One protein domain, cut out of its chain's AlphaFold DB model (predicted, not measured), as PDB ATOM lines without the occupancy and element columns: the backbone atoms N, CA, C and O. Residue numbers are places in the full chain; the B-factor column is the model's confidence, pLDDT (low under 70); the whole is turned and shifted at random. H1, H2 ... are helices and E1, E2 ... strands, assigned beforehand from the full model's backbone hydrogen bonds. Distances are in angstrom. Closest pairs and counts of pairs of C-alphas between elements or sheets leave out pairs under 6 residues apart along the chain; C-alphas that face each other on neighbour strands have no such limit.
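This is residues 11 to 108 of the 187 residues of the protein "Hypothetical protein" of Rotaria sordida (UniProt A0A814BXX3). A loose, elongated helical model is built along one long helix, H4: H1 crosses its first part, and H2 makes a corner with its first residues, with the short H3 folded back on H2. From the last residue of H4 a long stretch without a named element, residues 80 to 95, turns back along the helix and leads to a small two-strand hairpin, E1 and E2, to the side of H4. The printed part has 98 residues, with four named helices and then two named strands along the chain, in the order H1 H2 H3 H4 E1 E2; the class is mostly helix, and the sheet, E1 - E2, is antiparallel. The whole is loose, with a radius of gyration of the C-alphas of 17.6 A and spans of 56 by 33 by 19 A.

H1 is residues 11 to 24, 20.0 A from first to last C-alpha, and begins with C-alpha 11 at (6.295, -13.848, 20.084). H2 is residues 33 to 45, 18.5 A long, and H3 is residues 50 to 55, 9.3 A. H4, residues 60 to 79, is the longest helix at 28.1 A, and its C-alpha 79 is at (12.722, -32.299, 27.271). E1 is residues 96 to 99, 9.4 A, and E2 is residues 104 to 107, 10.1 A, with C-alpha 107 at (-8.044, -31.473, 19.985).

The helix packing is mostly crossed: of the four pairs of helices that touch, one is at a shallow tilt. That pair is H1 and H2, at 18 degrees and running the same way; H2 touches H1 with residues 33 to 36 alone, and the closest C-alphas, those of Ile 21 and Leu 33, are 6.3 A apart. H1 touches H4 with residues 13 to 17 alone, at a steep tilt of 63 degrees, opposite ways; the closest C-alphas are those of Ile 13 and Cys 68, 6.6 A apart. H2 touches H3 at a steep tilt of 61 degrees, opposite ways, with the C-alphas of Gly 38 and Ala 54 closest at 4.0 A. H2 touches H4 with residues 33 to 37 alone, at a steep tilt of 57 degrees, opposite ways; the closest C-alphas, those of Leu 33 and Thr 61, are 5.5 A apart. H3 is apart from H1 and from H4. The closest C-alphas of H4 and E1 are those of Arg 70 and Tyr 96, 7.8 A apart, while H4 and E2 are apart. E1 and E2 form a hairpin, antiparallel at 137 degrees between their directions, with N 97 and O 106 at 2.9 A and N 106 and O 97 at 2.9 A, within hydrogen-bond range. In H1, H2 and H4 every O i to N i+4 pair is within hydrogen-bond range; in H3 it is 1 of 2.

The two C-alphas farthest apart, those of Arg 48 and Ser 84, are 57.5 A apart. The printed part has no cut. The link from H4 to E1 is long, with 16 residues; the link from H1 to H2 is short, and those from H2 to H3, H3 to H4 and E1 to E2 are tight. The mean pLDDT of the printed part is 82.8, and residues 46 to 59 are under 70.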
ATOM      1  N   ASP A  11       5.231 -14.177  21.035       86.19
ATOM      2  CA  ASP A  11       6.295 -13.848  20.084       86.19
ATOM      3  C   ASP A  11       6.845 -15.072  19.332       86.19
ATOM      4  O   ASP A  11       7.067 -15.009  18.122       86.19
ATOM      5  N   ALA A  12       7.010 -16.213  20.010       86.31
ATOM      6  CA  ALA A  12       7.474 -17.450  19.384       86.31
ATOM      7  C   ALA A  12       6.449 -17.995  18.378       86.31
ATOM      8  O   ALA A  12       6.812 -18.502  17.314       86.31
ATOM      9  N   ILE A  13       5.157 -17.874  18.696       87.50
ATOM     10  CA  ILE A  13       4.077 -18.268  17.787       87.50
ATOM     11  C   ILE A  13       3.998 -17.303  16.600       87.50
ATOM     12  O   ILE A  13       3.834 -17.753  15.467       87.50
ATOM     13  N   ASP A  14       4.145 -16.001  16.847       88.38
ATOM     14  CA  ASP A  14       4.110 -14.977  15.800       88.38
ATOM     15  C   ASP A  14       5.296 -15.141  14.831       88.38
ATOM     16  O   ASP A  14       5.108 -15.104  13.617       88.38
ATOM     17  N   THR A  15       6.488 -15.459  15.346       89.31
ATOM     18  CA  THR A  15       7.680 -15.761  14.531       89.31
ATOM     19  C   THR A  15       7.477 -17.018  13.677       89.31
ATOM     20  O   THR A  15       7.875 -17.065  12.514       89.31
ATOM     21  N   ALA A  16       6.827 -18.051  14.224       88.81
ATOM     22  CA  ALA A  16       6.497 -19.254  13.462       88.81
ATOM     23  C   ALA A  16       5.465 -18.976  12.350       88.81
ATOM     24  O   ALA A  16       5.559 -19.552  11.264       88.81
ATOM     25  N   GLU A  17       4.493 -18.089  12.598       89.50
ATOM     26  CA  GLU A  17       3.532 -17.643  11.581       89.50
ATOM     27  C   GLU A  17       4.233 -16.838  10.477       89.50
ATOM     28  O   GLU A  17       4.010 -17.102   9.294       89.50
ATOM     29  N   GLU A  18       5.136 -15.927  10.844       88.94
ATOM     30  CA  GLU A  18       5.942 -15.147   9.902       88.94
ATOM     31  C   GLU A  18       6.819 -16.044   9.016       88.94
ATOM     32  O   GLU A  18       6.843 -15.878   7.794       88.94
ATOM     33  N   LEU A  19       7.480 -17.050   9.597       88.62
ATOM     34  CA  LEU A  19       8.278 -18.013   8.839       88.62
ATOM     35  C   LEU A  19       7.429 -18.746   7.792       88.62
ATOM     36  O   LEU A  19       7.836 -18.850   6.636       88.62
ATOM     37  N   LEU A  20       6.235 -19.222   8.164       86.75
ATOM     38  CA  LEU A  20       5.321 -19.861   7.214       86.75
ATOM     39  C   LEU A  20       4.912 -18.906   6.094       86.75
ATOM     40  O   LEU A  20       4.916 -19.287   4.924       86.75
ATOM     41  N   ILE A  21       4.579 -17.661   6.428       88.19
ATOM     42  CA  ILE A  21       4.237 -16.654   5.424       88.19
ATOM     43  C   ILE A  21       5.404 -16.460   4.451       88.19
ATOM     44  O   ILE A  21       5.201 -16.494   3.236       88.19
ATOM     45  N   ASN A  22       6.627 -16.342   4.956       86.31
ATOM     46  CA  ASN A  22       7.818 -16.156   4.134       86.31
ATOM     47  C   ASN A  22       8.115 -17.374   3.243       86.31
ATOM     48  O   ASN A  22       8.471 -17.202   2.079       86.31
ATOM     49  N   CYS A  23       7.899 -18.599   3.731       86.19
ATOM     50  CA  CYS A  23       8.107 -19.817   2.943       86.19
ATOM     51  C   CYS A  23       7.102 -19.987   1.794       86.19
ATOM     52  O   CYS A  23       7.445 -20.576   0.770       86.19
ATOM     53  N   TYR A  24       5.864 -19.513   1.958       84.25
ATOM     54  CA  TYR A  24       4.764 -19.826   1.035       84.25
ATOM     55  C   TYR A  24       4.213 -18.621   0.263       84.25
ATOM     56  O   TYR A  24       3.391 -18.809  -0.635       84.25
ATOM     57  N   SER A  25       4.633 -17.392   0.573       81.19
ATOM     58  CA  SER A  25       4.092 -16.185  -0.065       81.19
ATOM     59  C   SER A  25       4.560 -15.961  -1.505       81.19
ATOM     60  O   SER A  25       3.855 -15.267  -2.224       81.19
ATOM     61  N   PHE A  26       5.687 -16.535  -1.953       75.25
ATOM     62  CA  PHE A  26       6.199 -16.465  -3.341       75.25
ATOM     63  C   PHE A  26       5.935 -15.117  -4.059       75.25
ATOM     64  O   PHE A  26       5.366 -15.070  -5.150       75.25
ATOM     65  N   GLY A  27       6.328 -13.999  -3.433       71.69
ATOM     66  CA  GLY A  27       6.164 -12.645  -3.987       71.69
ATOM     67  C   GLY A  27       4.837 -11.946  -3.656       71.69
ATOM     68  O   GLY A  27       4.574 -10.852  -4.155       71.69
ATOM     69  N   TRP A  28       3.988 -12.541  -2.819       78.94
ATOM     70  CA  TRP A  28       2.785 -11.908  -2.282       78.94
ATOM     71  C   TRP A  28       3.048 -11.200  -0.954       78.94
ATOM     72  O   TRP A  28       3.830 -11.650  -0.124       78.94
ATOM     73  N   THR A  29       2.323 -10.111  -0.717       78.19
ATOM     74  CA  THR A  29       2.365  -9.344   0.532       78.19
ATOM     75  C   THR A  29       1.280  -9.824   1.499       78.19
ATOM     76  O   THR A  29       0.288  -9.136   1.743       78.19
ATOM     77  N   ALA A  30       1.426 -11.040   2.025       82.12
ATOM     78  CA  ALA A  30       0.561 -11.536   3.098       82.12
ATOM     79  C   ALA A  30       1.116 -11.105   4.466       82.12
ATOM     80  O   ALA A  30       2.317 -11.197   4.691       82.12
ATOM     81  N   LYS A  31       0.248 -10.627   5.368       81.50
ATOM     82  CA  LYS A  31       0.626 -10.283   6.754       81.50
ATOM     83  C   LYS A  31       0.167 -11.331   7.762       81.50
ATOM     84  O   LYS A  31       0.778 -11.472   8.810       81.50
ATOM     85  N   LEU A  32      -0.913 -12.041   7.442       83.69
ATOM     86  CA  LEU A  32      -1.483 -13.101   8.266       83.69
ATOM     87  C   LEU A  32      -1.596 -14.396   7.462       83.69
ATOM     88  O   LEU A  32      -1.781 -14.372   6.240       83.69
ATOM     89  N   LEU A  33      -1.577 -15.542   8.149       84.50
ATOM     90  CA  LEU A  33      -1.723 -16.850   7.504       84.50
ATOM     91  C   LEU A  33      -3.062 -16.984   6.758       84.50
ATOM     92  O   LEU A  33      -3.130 -17.589   5.689       84.50
ATOM     93  N   ASN A  34      -4.125 -16.370   7.287       83.81
ATOM     94  CA  ASN A  34      -5.425 -16.305   6.613       83.81
ATOM     95  C   ASN A  34      -5.348 -15.591   5.255       83.81
ATOM     96  O   ASN A  34      -5.955 -16.057   4.288       83.81
ATOM     97  N   ASP A  35      -4.584 -14.497   5.170       82.19
ATOM     98  CA  ASP A  35      -4.411 -13.746   3.925       82.19
ATOM     99  C   ASP A  35      -3.678 -14.602   2.903       82.19
ATOM    100  O   ASP A  35      -4.157 -14.773   1.781       82.19
ATOM    101  N   LEU A  36      -2.554 -15.200   3.314       84.69
ATOM    102  CA  LEU A  36      -1.773 -16.106   2.476       84.69
ATOM    103  C   LEU A  36      -2.662 -17.217   1.905       84.69
ATOM    104  O   LEU A  36      -2.655 -17.470   0.700       84.69
ATOM    105  N   ARG A  37      -3.492 -17.836   2.747       81.94
ATOM    106  CA  ARG A  37      -4.391 -18.916   2.330       81.94
ATOM    107  C   ARG A  37      -5.454 -18.449   1.340       81.94
ATOM    108  O   ARG A  37      -5.718 -19.144   0.358       81.94
ATOM    109  N   GLY A  38      -6.030 -17.268   1.564       79.88
ATOM    110  CA  GLY A  38      -6.938 -16.625   0.617       79.88
ATOM    111  C   GLY A  38      -6.278 -16.368  -0.737       79.88
ATOM    112  O   GLY A  38      -6.876 -16.646  -1.775       79.88
ATOM    113  N   MET A  39      -5.021 -15.917  -0.739       80.12
ATOM    114  CA  MET A  39      -4.251 -15.692  -1.966       80.12
ATOM    115  C   MET A  39      -3.949 -17.000  -2.711       80.12
ATOM    116  O   MET A  39      -4.195 -17.071  -3.916       80.12
ATOM    117  N   MET A  40      -3.513 -18.053  -2.011       81.50
ATOM    118  CA  MET A  40      -3.294 -19.382  -2.604       81.50
ATOM    119  C   MET A  40      -4.573 -19.933  -3.249       81.50
ATOM    120  O   MET A  40      -4.546 -20.456  -4.366       81.50
ATOM    121  N   ALA A  41      -5.710 -19.794  -2.562       78.75
ATOM    122  CA  ALA A  41      -6.999 -20.239  -3.076       78.75
ATOM    123  C   ALA A  41      -7.449 -19.421  -4.297       78.75
ATOM    124  O   ALA A  41      -7.874 -20.008  -5.291       78.75
ATOM    125  N   ALA A  42      -7.285 -18.095  -4.265       76.69
ATOM    126  CA  ALA A  42      -7.609 -17.201  -5.378       76.69
ATOM    127  C   ALA A  42      -6.849 -17.560  -6.664       76.69
ATOM    128  O   ALA A  42      -7.446 -17.641  -7.739       76.69
ATOM    129  N   VAL A  43      -5.551 -17.867  -6.549       75.38
ATOM    130  CA  VAL A  43      -4.735 -18.333  -7.683       75.38
ATOM    131  C   VAL A  43      -5.278 -19.637  -8.258       75.38
ATOM    132  O   VAL A  43      -5.424 -19.756  -9.475       75.38
ATOM    133  N   ARG A  44      -5.639 -20.596  -7.398       73.00
ATOM    134  CA  ARG A  44      -6.181 -21.892  -7.829       73.00
ATOM    135  C   ARG A  44      -7.499 -21.751  -8.589       73.00
ATOM    136  O   ARG A  44      -7.700 -22.451  -9.579       73.00
ATOM    137  N   ILE A  45      -8.385 -20.858  -8.152       70.94
ATOM    138  CA  ILE A  45      -9.707 -20.688  -8.772       70.94
ATOM    139  C   ILE A  45      -9.734 -19.630  -9.890       70.94
ATOM    140  O   ILE A  45     -10.779 -19.416 -10.505       70.94
ATOM    141  N   LYS A  46      -8.585 -19.009 -10.205       69.50
ATOM    142  CA  LYS A  46      -8.442 -17.905 -11.178       69.50
ATOM    143  C   LYS A  46      -9.360 -16.711 -10.883       69.50
ATOM    144  O   LYS A  46      -9.743 -15.986 -11.803       69.50
ATOM    145  N   ASP A  47      -9.704 -16.502  -9.618       64.31
ATOM    146  CA  ASP A  47     -10.487 -15.354  -9.173       64.31
ATOM    147  C   ASP A  47      -9.531 -14.245  -8.717       64.31
ATOM    148  O   ASP A  47      -8.573 -14.477  -7.974       64.31
ATOM    149  N   ARG A  48      -9.760 -13.021  -9.199       59.94
ATOM    150  CA  ARG A  48      -8.953 -11.851  -8.834       59.94
ATOM    151  C   ARG A  48      -9.393 -11.246  -7.492       59.94
ATOM    152  O   ARG A  48      -8.612 -10.513  -6.886       59.94
ATOM    153  N   SER A  49     -10.591 -11.575  -6.997       60.12
ATOM    154  CA  SER A  49     -11.146 -11.097  -5.724       60.12
ATOM    155  C   SER A  49     -10.621 -11.905  -4.528       60.12
ATOM    156  O   SER A  49     -11.298 -12.739  -3.930       60.12
ATOM    157  N   ARG A  50      -9.367 -11.644  -4.141       62.53
ATOM    158  CA  ARG A  50      -8.669 -12.345  -3.040       62.53
ATOM    159  C   ARG A  50      -9.371 -12.215  -1.674       62.53
ATOM    160  O   ARG A  50      -9.272 -13.119  -0.849       62.53
ATOM    161  N   LYS A  51     -10.077 -11.101  -1.430       58.88
ATOM    162  CA  LYS A  51     -10.692 -10.779  -0.126       58.88
ATOM    163  C   LYS A  51     -11.936 -11.617   0.194       58.88
ATOM    164  O   LYS A  51     -12.092 -12.035   1.337       58.88
ATOM    165  N   ASN A  52     -12.783 -11.913  -0.794       61.09
ATOM    166  CA  ASN A  52     -14.031 -12.659  -0.556       61.09
ATOM    167  C   ASN A  52     -13.772 -14.149  -0.275       61.09
ATOM    168  O   ASN A  52     -14.481 -14.789   0.501       61.09
ATOM    169  N   ILE A  53     -12.702 -14.688  -0.862       66.31
ATOM    170  CA  ILE A  53     -12.293 -16.085  -0.698       66.31
ATOM    171  C   ILE A  53     -11.706 -16.316   0.693       66.31
ATOM    172  O   ILE A  53     -12.062 -17.291   1.346       66.31
ATOM    173  N   ALA A  54     -10.857 -15.402   1.175       66.19
ATOM    174  CA  ALA A  54     -10.252 -15.498   2.503       66.19
ATOM    175  C   ALA A  54     -11.304 -15.572   3.627       66.19
ATOM    176  O   ALA A  54     -11.147 -16.352   4.562       66.19
ATOM    177  N   ALA A  55     -12.398 -14.810   3.512       66.19
ATOM    178  CA  ALA A  55     -13.492 -14.817   4.486       66.19
ATOM    179  C   ALA A  55     -14.317 -16.117   4.476       66.19
ATOM    180  O   ALA A  55     -14.917 -16.475   5.486       66.19
ATOM    181  N   SER A  56     -14.331 -16.826   3.346       64.19
ATOM    182  CA  SER A  56     -15.082 -18.077   3.159       64.19
ATOM    183  C   SER A  56     -14.281 -19.329   3.533       64.19
ATOM    184  O   SER A  56     -14.762 -20.455   3.447       64.19
ATOM    185  N   LEU A  57     -13.015 -19.130   3.882       68.31
ATOM    186  CA  LEU A  57     -12.048 -20.160   4.189       68.31
ATOM    187  C   LEU A  57     -11.924 -20.288   5.715       68.31
ATOM    188  O   LEU A  57     -11.680 -19.264   6.359       68.31
ATOM    189  N   PRO A  58     -11.989 -21.507   6.315       65.56
ATOM    190  CA  PRO A  58     -11.821 -21.690   7.760       65.56
ATOM    191  C   PRO A  58     -10.610 -20.932   8.323       65.56
ATOM    192  O   PRO A  58      -9.567 -20.860   7.663       65.56
ATOM    193  N   PRO A  59     -10.708 -20.362   9.532       64.81
ATOM    194  CA  PRO A  59      -9.631 -19.554  10.075       64.81
ATOM    195  C   PRO A  59      -8.390 -20.422  10.311       64.81
ATOM    196  O   PRO A  59      -8.395 -21.323  11.149       64.81
ATOM    197  N   SER A  60      -7.312 -20.140   9.581       75.69
ATOM    198  CA  SER A  60      -6.040 -20.860   9.688       75.69
ATOM    199  C   SER A  60      -5.145 -20.316  10.790       75.69
ATOM    200  O   SER A  60      -4.498 -21.112  11.457       75.69
ATOM    201  N   THR A  61      -5.137 -19.004  11.045       83.75
ATOM    202  CA  THR A  61      -4.265 -18.415  12.073       83.75
ATOM    203  C   THR A  61      -4.602 -18.967  13.459       83.75
ATOM    204  O   THR A  61      -3.727 -19.468  14.153       83.75
ATOM    205  N   MET A  62      -5.879 -18.986  13.858       84.44
ATOM    206  CA  MET A  62      -6.261 -19.539  15.168       84.44
ATOM    207  C   MET A  62      -5.987 -21.040  15.270       84.44
ATOM    208  O   MET A  62      -5.511 -21.503  16.307       84.44
ATOM    209  N   ALA A  63      -6.224 -21.796  14.195       85.81
ATOM    210  CA  ALA A  63      -5.929 -23.222  14.178       85.81
ATOM    211  C   ALA A  63      -4.428 -23.521  14.254       85.81
ATOM    212  O   ALA A  63      -4.011 -24.433  14.974       85.81
ATOM    213  N   PHE A  64      -3.618 -22.707  13.581       88.38
ATOM    214  CA  PHE A  64      -2.167 -22.754  13.656       88.38
ATOM    215  C   PHE A  64      -1.675 -22.464  15.075       88.38
ATOM    216  O   PHE A  64      -0.912 -23.255  15.623       88.38
ATOM    217  N   ARG A  65      -2.210 -21.431  15.738       89.50
ATOM    218  CA  ARG A  65      -1.885 -21.141  17.144       89.50
ATOM    219  C   ARG A  65      -2.174 -22.332  18.057       89.50
ATOM    220  O   ARG A  65      -1.314 -22.727  18.840       89.50
ATOM    221  N   GLN A  66      -3.349 -22.958  17.930       89.88
ATOM    222  CA  GLN A  66      -3.677 -24.159  18.712       89.88
ATOM    223  C   GLN A  66      -2.720 -25.326  18.414       89.88
ATOM    224  O   GLN A  66      -2.388 -26.099  19.312       89.88
ATOM    225  N   HIS A  67      -2.249 -25.455  17.172       90.69
ATOM    226  CA  HIS A  67      -1.239 -26.446  16.806       90.69
ATOM    227  C   HIS A  67       0.126 -26.157  17.447       90.69
ATOM    228  O   HIS A  67       0.691 -27.061  18.059       90.69
ATOM    229  N   CYS A  68       0.612 -24.913  17.409       90.75
ATOM    230  CA  CYS A  68       1.858 -24.508  18.073       90.75
ATOM    231  C   CYS A  68       1.836 -24.803  19.577       90.75
ATOM    232  O   CYS A  68       2.820 -25.304  20.127       90.75
ATOM    233  N   LEU A  69       0.697 -24.564  20.234       90.69
ATOM    234  CA  LEU A  69       0.491 -24.939  21.631       90.69
ATOM    235  C   LEU A  69       0.672 -26.454  21.833       90.69
ATOM    236  O   LEU A  69       1.459 -26.878  22.677       90.69
ATOM    237  N   ARG A  70       0.030 -27.293  21.014       92.75
ATOM    238  CA  ARG A  70       0.191 -28.755  21.107       92.75
ATOM    239  C   ARG A  70       1.636 -29.207  20.882       92.75
ATOM    240  O   ARG A  70       2.125 -30.040  21.646       92.75
ATOM    241  N   CYS A  71       2.324 -28.647  19.888       91.38
ATOM    242  CA  CYS A  71       3.731 -28.952  19.613       91.38
ATOM    243  C   CYS A  71       4.634 -28.574  20.790       91.38
ATOM    244  O   CYS A  71       5.498 -29.355  21.176       91.38
ATOM    245  N   SER A  72       4.380 -27.427  21.421       90.19
ATOM    246  CA  SER A  72       5.141 -26.975  22.592       90.19
ATOM    247  C   SER A  72       4.974 -27.918  23.782       90.19
ATOM    248  O   SER A  72       5.946 -28.241  24.463       90.19
ATOM    249  N   ARG A  73       3.760 -28.440  24.000       89.31
ATOM    250  CA  ARG A  73       3.521 -29.487  25.003       89.31
ATOM    251  C   ARG A  73       4.289 -30.765  24.694       89.31
ATOM    252  O   ARG A  73       4.871 -31.349  25.603       89.31
ATOM    253  N   GLN A  74       4.276 -31.206  23.438       91.56
ATOM    254  CA  GLN A  74       4.997 -32.409  23.033       91.56
ATOM    255  C   GLN A  74       6.507 -32.250  23.244       91.56
ATOM    256  O   GLN A  74       7.141 -33.142  23.799       91.56
ATOM    257  N   LEU A  75       7.056 -31.094  22.865       89.69
ATOM    258  CA  LEU A  75       8.461 -30.768  23.076       89.69
ATOM    259  C   LEU A  75       8.818 -30.774  24.565       89.69
ATOM    260  O   LEU A  75       9.842 -31.333  24.935       89.69
ATOM    261  N   LYS A  76       7.961 -30.219  25.430       85.31
ATOM    262  CA  LYS A  76       8.186 -30.237  26.883       85.31
ATOM    263  C   LYS A  76       8.251 -31.660  27.438       85.31
ATOM    264  O   LYS A  76       9.167 -31.975  28.182       85.31
ATOM    265  N   ILE A  77       7.332 -32.531  27.023       89.25
ATOM    266  CA  ILE A  77       7.359 -33.949  27.415       89.25
ATOM    267  C   ILE A  77       8.676 -34.610  26.990       89.25
ATOM    268  O   ILE A  77       9.216 -35.429  27.725       89.25
ATOM    269  N   TRP A  78       9.205 -34.262  25.816       90.25
ATOM    270  CA  TRP A  78      10.494 -34.782  25.359       90.25
ATOM    271  C   TRP A  78      11.679 -34.222  26.142       90.25
ATOM    272  O   TRP A  78      12.572 -34.989  26.495       90.25
ATOM    273  N   LEU A  79      11.681 -32.923  26.450       88.31
ATOM    274  CA  LEU A  79      12.722 -32.299  27.271       88.31
ATOM    275  C   LEU A  79      12.796 -32.925  28.668       88.31
ATOM    276  O   LEU A  79      13.888 -33.131  29.184       88.31
ATOM    277  N   ASP A  80      11.647 -33.308  29.222       89.31
ATOM    278  CA  ASP A  80      11.562 -33.889  30.564       89.31
ATOM    279  C   ASP A  80      11.631 -35.422  30.559       89.31
ATOM    280  O   ASP A  80      11.441 -36.058  31.592       89.31
ATOM    281  N   SER A  81      11.894 -36.045  29.407       89.19
ATOM    282  CA  SER A  81      11.852 -37.509  29.263       89.19
ATOM    283  C   SER A  81      12.884 -38.253  30.116       89.19
ATOM    284  O   SER A  81      12.711 -39.440  30.386       89.19
ATOM    285  N   LEU A  82      13.943 -37.562  30.547       90.38
ATOM    286  CA  LEU A  82      14.991 -38.104  31.415       90.38
ATOM    287  C   LEU A  82      14.694 -37.907  32.909       90.38
ATOM    288  O   LEU A  82      15.395 -38.470  33.749       90.38
ATOM    289  N   GLU A  83      13.672 -37.124  33.261       89.88
ATOM    290  CA  GLU A  83      13.274 -36.920  34.650       89.88
ATOM    291  C   GLU A  83      12.368 -38.067  35.113       89.88
ATOM    292  O   GLU A  83      11.284 -38.290  34.574       89.88
ATOM    293  N   SER A  84      12.778 -38.775  36.167       80.94
ATOM    294  CA  SER A  84      12.051 -39.942  36.694       80.94
ATOM    295  C   SER A  84      10.626 -39.634  37.176       80.94
ATOM    296  O   SER A  84       9.785 -40.532  37.223       80.94
ATOM    297  N   HIS A  85      10.338 -38.376  37.521       82.38
ATOM    298  CA  HIS A  85       9.046 -37.928  38.047       82.38
ATOM    299  C   HIS A  85       8.550 -36.638  37.379       82.38
ATOM    300  O   HIS A  85       8.033 -35.743  38.052       82.38
ATOM    301  N   SER A  86       8.688 -36.533  36.054       83.88
ATOM    302  CA  SER A  86       8.078 -35.424  35.316       83.88
ATOM    303  C   SER A  86       6.548 -35.493  35.377       83.88
ATOM    304  O   SER A  86       5.935 -36.532  35.115       83.88
ATOM    305  N   ILE A  87       5.921 -34.362  35.701       83.75
ATOM    306  CA  ILE A  87       4.472 -34.185  35.606       83.75
ATOM    307  C   ILE A  87       4.178 -33.554  34.239       83.75
ATOM    308  O   ILE A  87       4.591 -32.415  34.000       83.75
ATOM    309  N   PRO A  88       3.434 -34.232  33.345       82.00
ATOM    310  CA  PRO A  88       3.109 -33.671  32.044       82.00
ATOM    311  C   PRO A  88       2.323 -32.362  32.186       82.00
ATOM    312  O   PRO A  88       1.399 -32.284  33.004       82.00
ATOM    313  N   PRO A  89       2.591 -31.354  31.344       85.56
ATOM    314  CA  PRO A  89       1.852 -30.101  31.397       85.56
ATOM    315  C   PRO A  89       0.356 -30.317  31.104       85.56
ATOM    316  O   PRO A  89      -0.034 -31.171  30.288       85.56
ATOM    317  N   ALA A  90      -0.488 -29.523  31.768       86.75
ATOM    318  CA  ALA A  90      -1.943 -29.642  31.716       86.75
ATOM    319  C   ALA A  90      -2.487 -29.438  30.293       86.75
ATOM    320  O   ALA A  90      -2.240 -28.417  29.661       86.75
ATOM    321  N   MET A  91      -3.277 -30.388  29.786       88.19
ATOM    322  CA  MET A  91      -3.765 -30.369  28.397       88.19
ATOM    323  C   MET A  91      -4.598 -29.123  28.044       88.19
ATOM    324  O   MET A  91      -4.504 -28.628  26.921       88.19
ATOM    325  N   SER A  92      -5.362 -28.583  28.998       86.25
ATOM    326  CA  SER A  92      -6.240 -27.416  28.815       86.25
ATOM    327  C   SER A  92      -5.516 -26.155  28.335       86.25
ATOM    328  O   SER A  92      -6.123 -25.324  27.663       86.25
ATOM    329  N   HIS A  93      -4.225 -26.003  28.645       84.00
ATOM    330  CA  HIS A  93      -3.432 -24.832  28.250       84.00
ATOM    331  C   HIS A  93      -2.713 -25.014  26.911       84.00
ATOM    332  O   HIS A  93      -2.164 -24.057  26.372       84.00
ATOM    333  N   TYR A  94      -2.728 -26.225  26.350       88.69
ATOM    334  CA  TYR A  94      -1.926 -26.577  25.180       88.69
ATOM    335  C   TYR A  94      -2.775 -27.052  23.997       88.69
ATOM    336  O   TYR A  94      -2.416 -27.994  23.298       88.69
ATOM    337  N   GLY A  95      -3.919 -26.407  23.772       89.19
ATOM    338  CA  GLY A  95      -4.759 -26.640  22.594       89.19
ATOM    339  C   GLY A  95      -5.566 -27.936  22.602       89.19
ATOM    340  O   GLY A  95      -5.839 -28.506  21.538       89.19
ATOM    341  N   TYR A  96      -5.978 -28.365  23.795       91.81
ATOM    342  CA  TYR A  96      -6.972 -29.413  24.013       91.81
ATOM    343  C   TYR A  96      -8.161 -28.867  24.805       91.81
ATOM    344  O   TYR A  96      -8.023 -27.948  25.609       91.81
ATOM    345  N   GLU A  97      -9.327 -29.469  24.607       92.12
ATOM    346  CA  GLU A  97     -10.541 -29.174  25.368       92.12
ATOM    347  C   GLU A  97     -11.178 -30.465  25.877       92.12
ATOM    348  O   GLU A  97     -11.115 -31.505  25.213       92.12
ATOM    349  N   TYR A  98     -11.777 -30.418  27.066       90.44
ATOM    350  CA  TYR A  98     -12.495 -31.566  27.604       90.44
ATOM    351  C   TYR A  98     -13.856 -31.685  26.923       90.44
ATOM    352  O   TYR A  98     -14.630 -30.730  26.898       90.44
ATOM    353  N   SER A  99     -14.160 -32.855  26.366       89.94
ATOM    354  CA  SER A  99     -15.463 -33.115  25.769       89.94
ATOM    355  C   SER A  99     -16.297 -33.990  26.686       89.94
ATOM    356  O   SER A  99     -15.964 -35.152  26.914       89.94
ATOM    357  N   LEU A 100     -17.418 -33.438  27.150       90.06
ATOM    358  CA  LEU A 100     -18.391 -34.161  27.972       90.06
ATOM    359  C   LEU A 100     -19.030 -35.335  27.214       90.06
ATOM    360  O   LEU A 100     -19.297 -36.368  27.810       90.06
ATOM    361  N   VAL A 101     -19.211 -35.209  25.895       90.06
ATOM    362  CA  VAL A 101     -19.865 -36.231  25.053       90.06
ATOM    363  C   VAL A 101     -19.061 -37.529  24.993       90.06
ATOM    364  O   VAL A 101     -19.618 -38.615  25.072       90.06
ATOM    365  N   ILE A 102     -17.742 -37.417  24.838       90.38
ATOM    366  CA  ILE A 102     -16.832 -38.570  24.703       90.38
ATOM    367  C   ILE A 102     -16.031 -38.833  25.983       90.38
ATOM    368  O   ILE A 102     -15.141 -39.679  25.974       90.38
ATOM    369  N   ASN A 103     -16.313 -38.080  27.051       92.69
ATOM    370  CA  ASN A 103     -15.653 -38.131  28.355       92.69
ATOM    371  C   ASN A 103     -14.111 -38.176  28.283       92.69
ATOM    372  O   ASN A 103     -13.458 -38.953  28.976       92.69
ATOM    373  N   ARG A 104     -13.519 -37.378  27.386       93.19
ATOM    374  CA  ARG A 104     -12.061 -37.289  27.199       93.19
ATOM    375  C   ARG A 104     -11.649 -35.944  26.617       93.19
ATOM    376  O   ARG A 104     -12.461 -35.237  26.013       93.19
ATOM    377  N   PHE A 105     -10.367 -35.612  26.754       89.69
ATOM    378  CA  PHE A 105      -9.781 -34.485  26.033       89.69
ATOM    379  C   PHE A 105      -9.769 -34.763  24.528       89.69
ATOM    380  O   PHE A 105      -9.382 -35.844  24.081       89.69
ATOM    381  N   LYS A 106     -10.177 -33.766  23.744       91.69
ATOM    382  CA  LYS A 106     -10.049 -33.739  22.286       91.69
ATOM    383  C   LYS A 106      -9.224 -32.538  21.850       91.69
ATOM    384  O   LYS A 106      -9.016 -31.592  22.610       91.69
ATOM    385  N   ILE A 107      -8.756 -32.586  20.609       90.31
ATOM    386  CA  ILE A 107      -8.044 -31.473  19.985       90.31
ATOM    387  C   ILE A 107      -8.983 -30.270  19.899       90.31
ATOM    388  O   ILE A 107     -10.074 -30.369  19.334       90.31
ATOM    389  N   LYS A 108      -8.525 -29.124  20.410       88.62
ATOM    390  CA  LYS A 108      -9.151 -27.834  20.143       88.62
ATOM    391  C   LYS A 108      -8.604 -27.316  18.818       88.62
ATOM    392  O   LYS A 108      -7.442 -26.917  18.723       88.62
TER     393      LYS A 108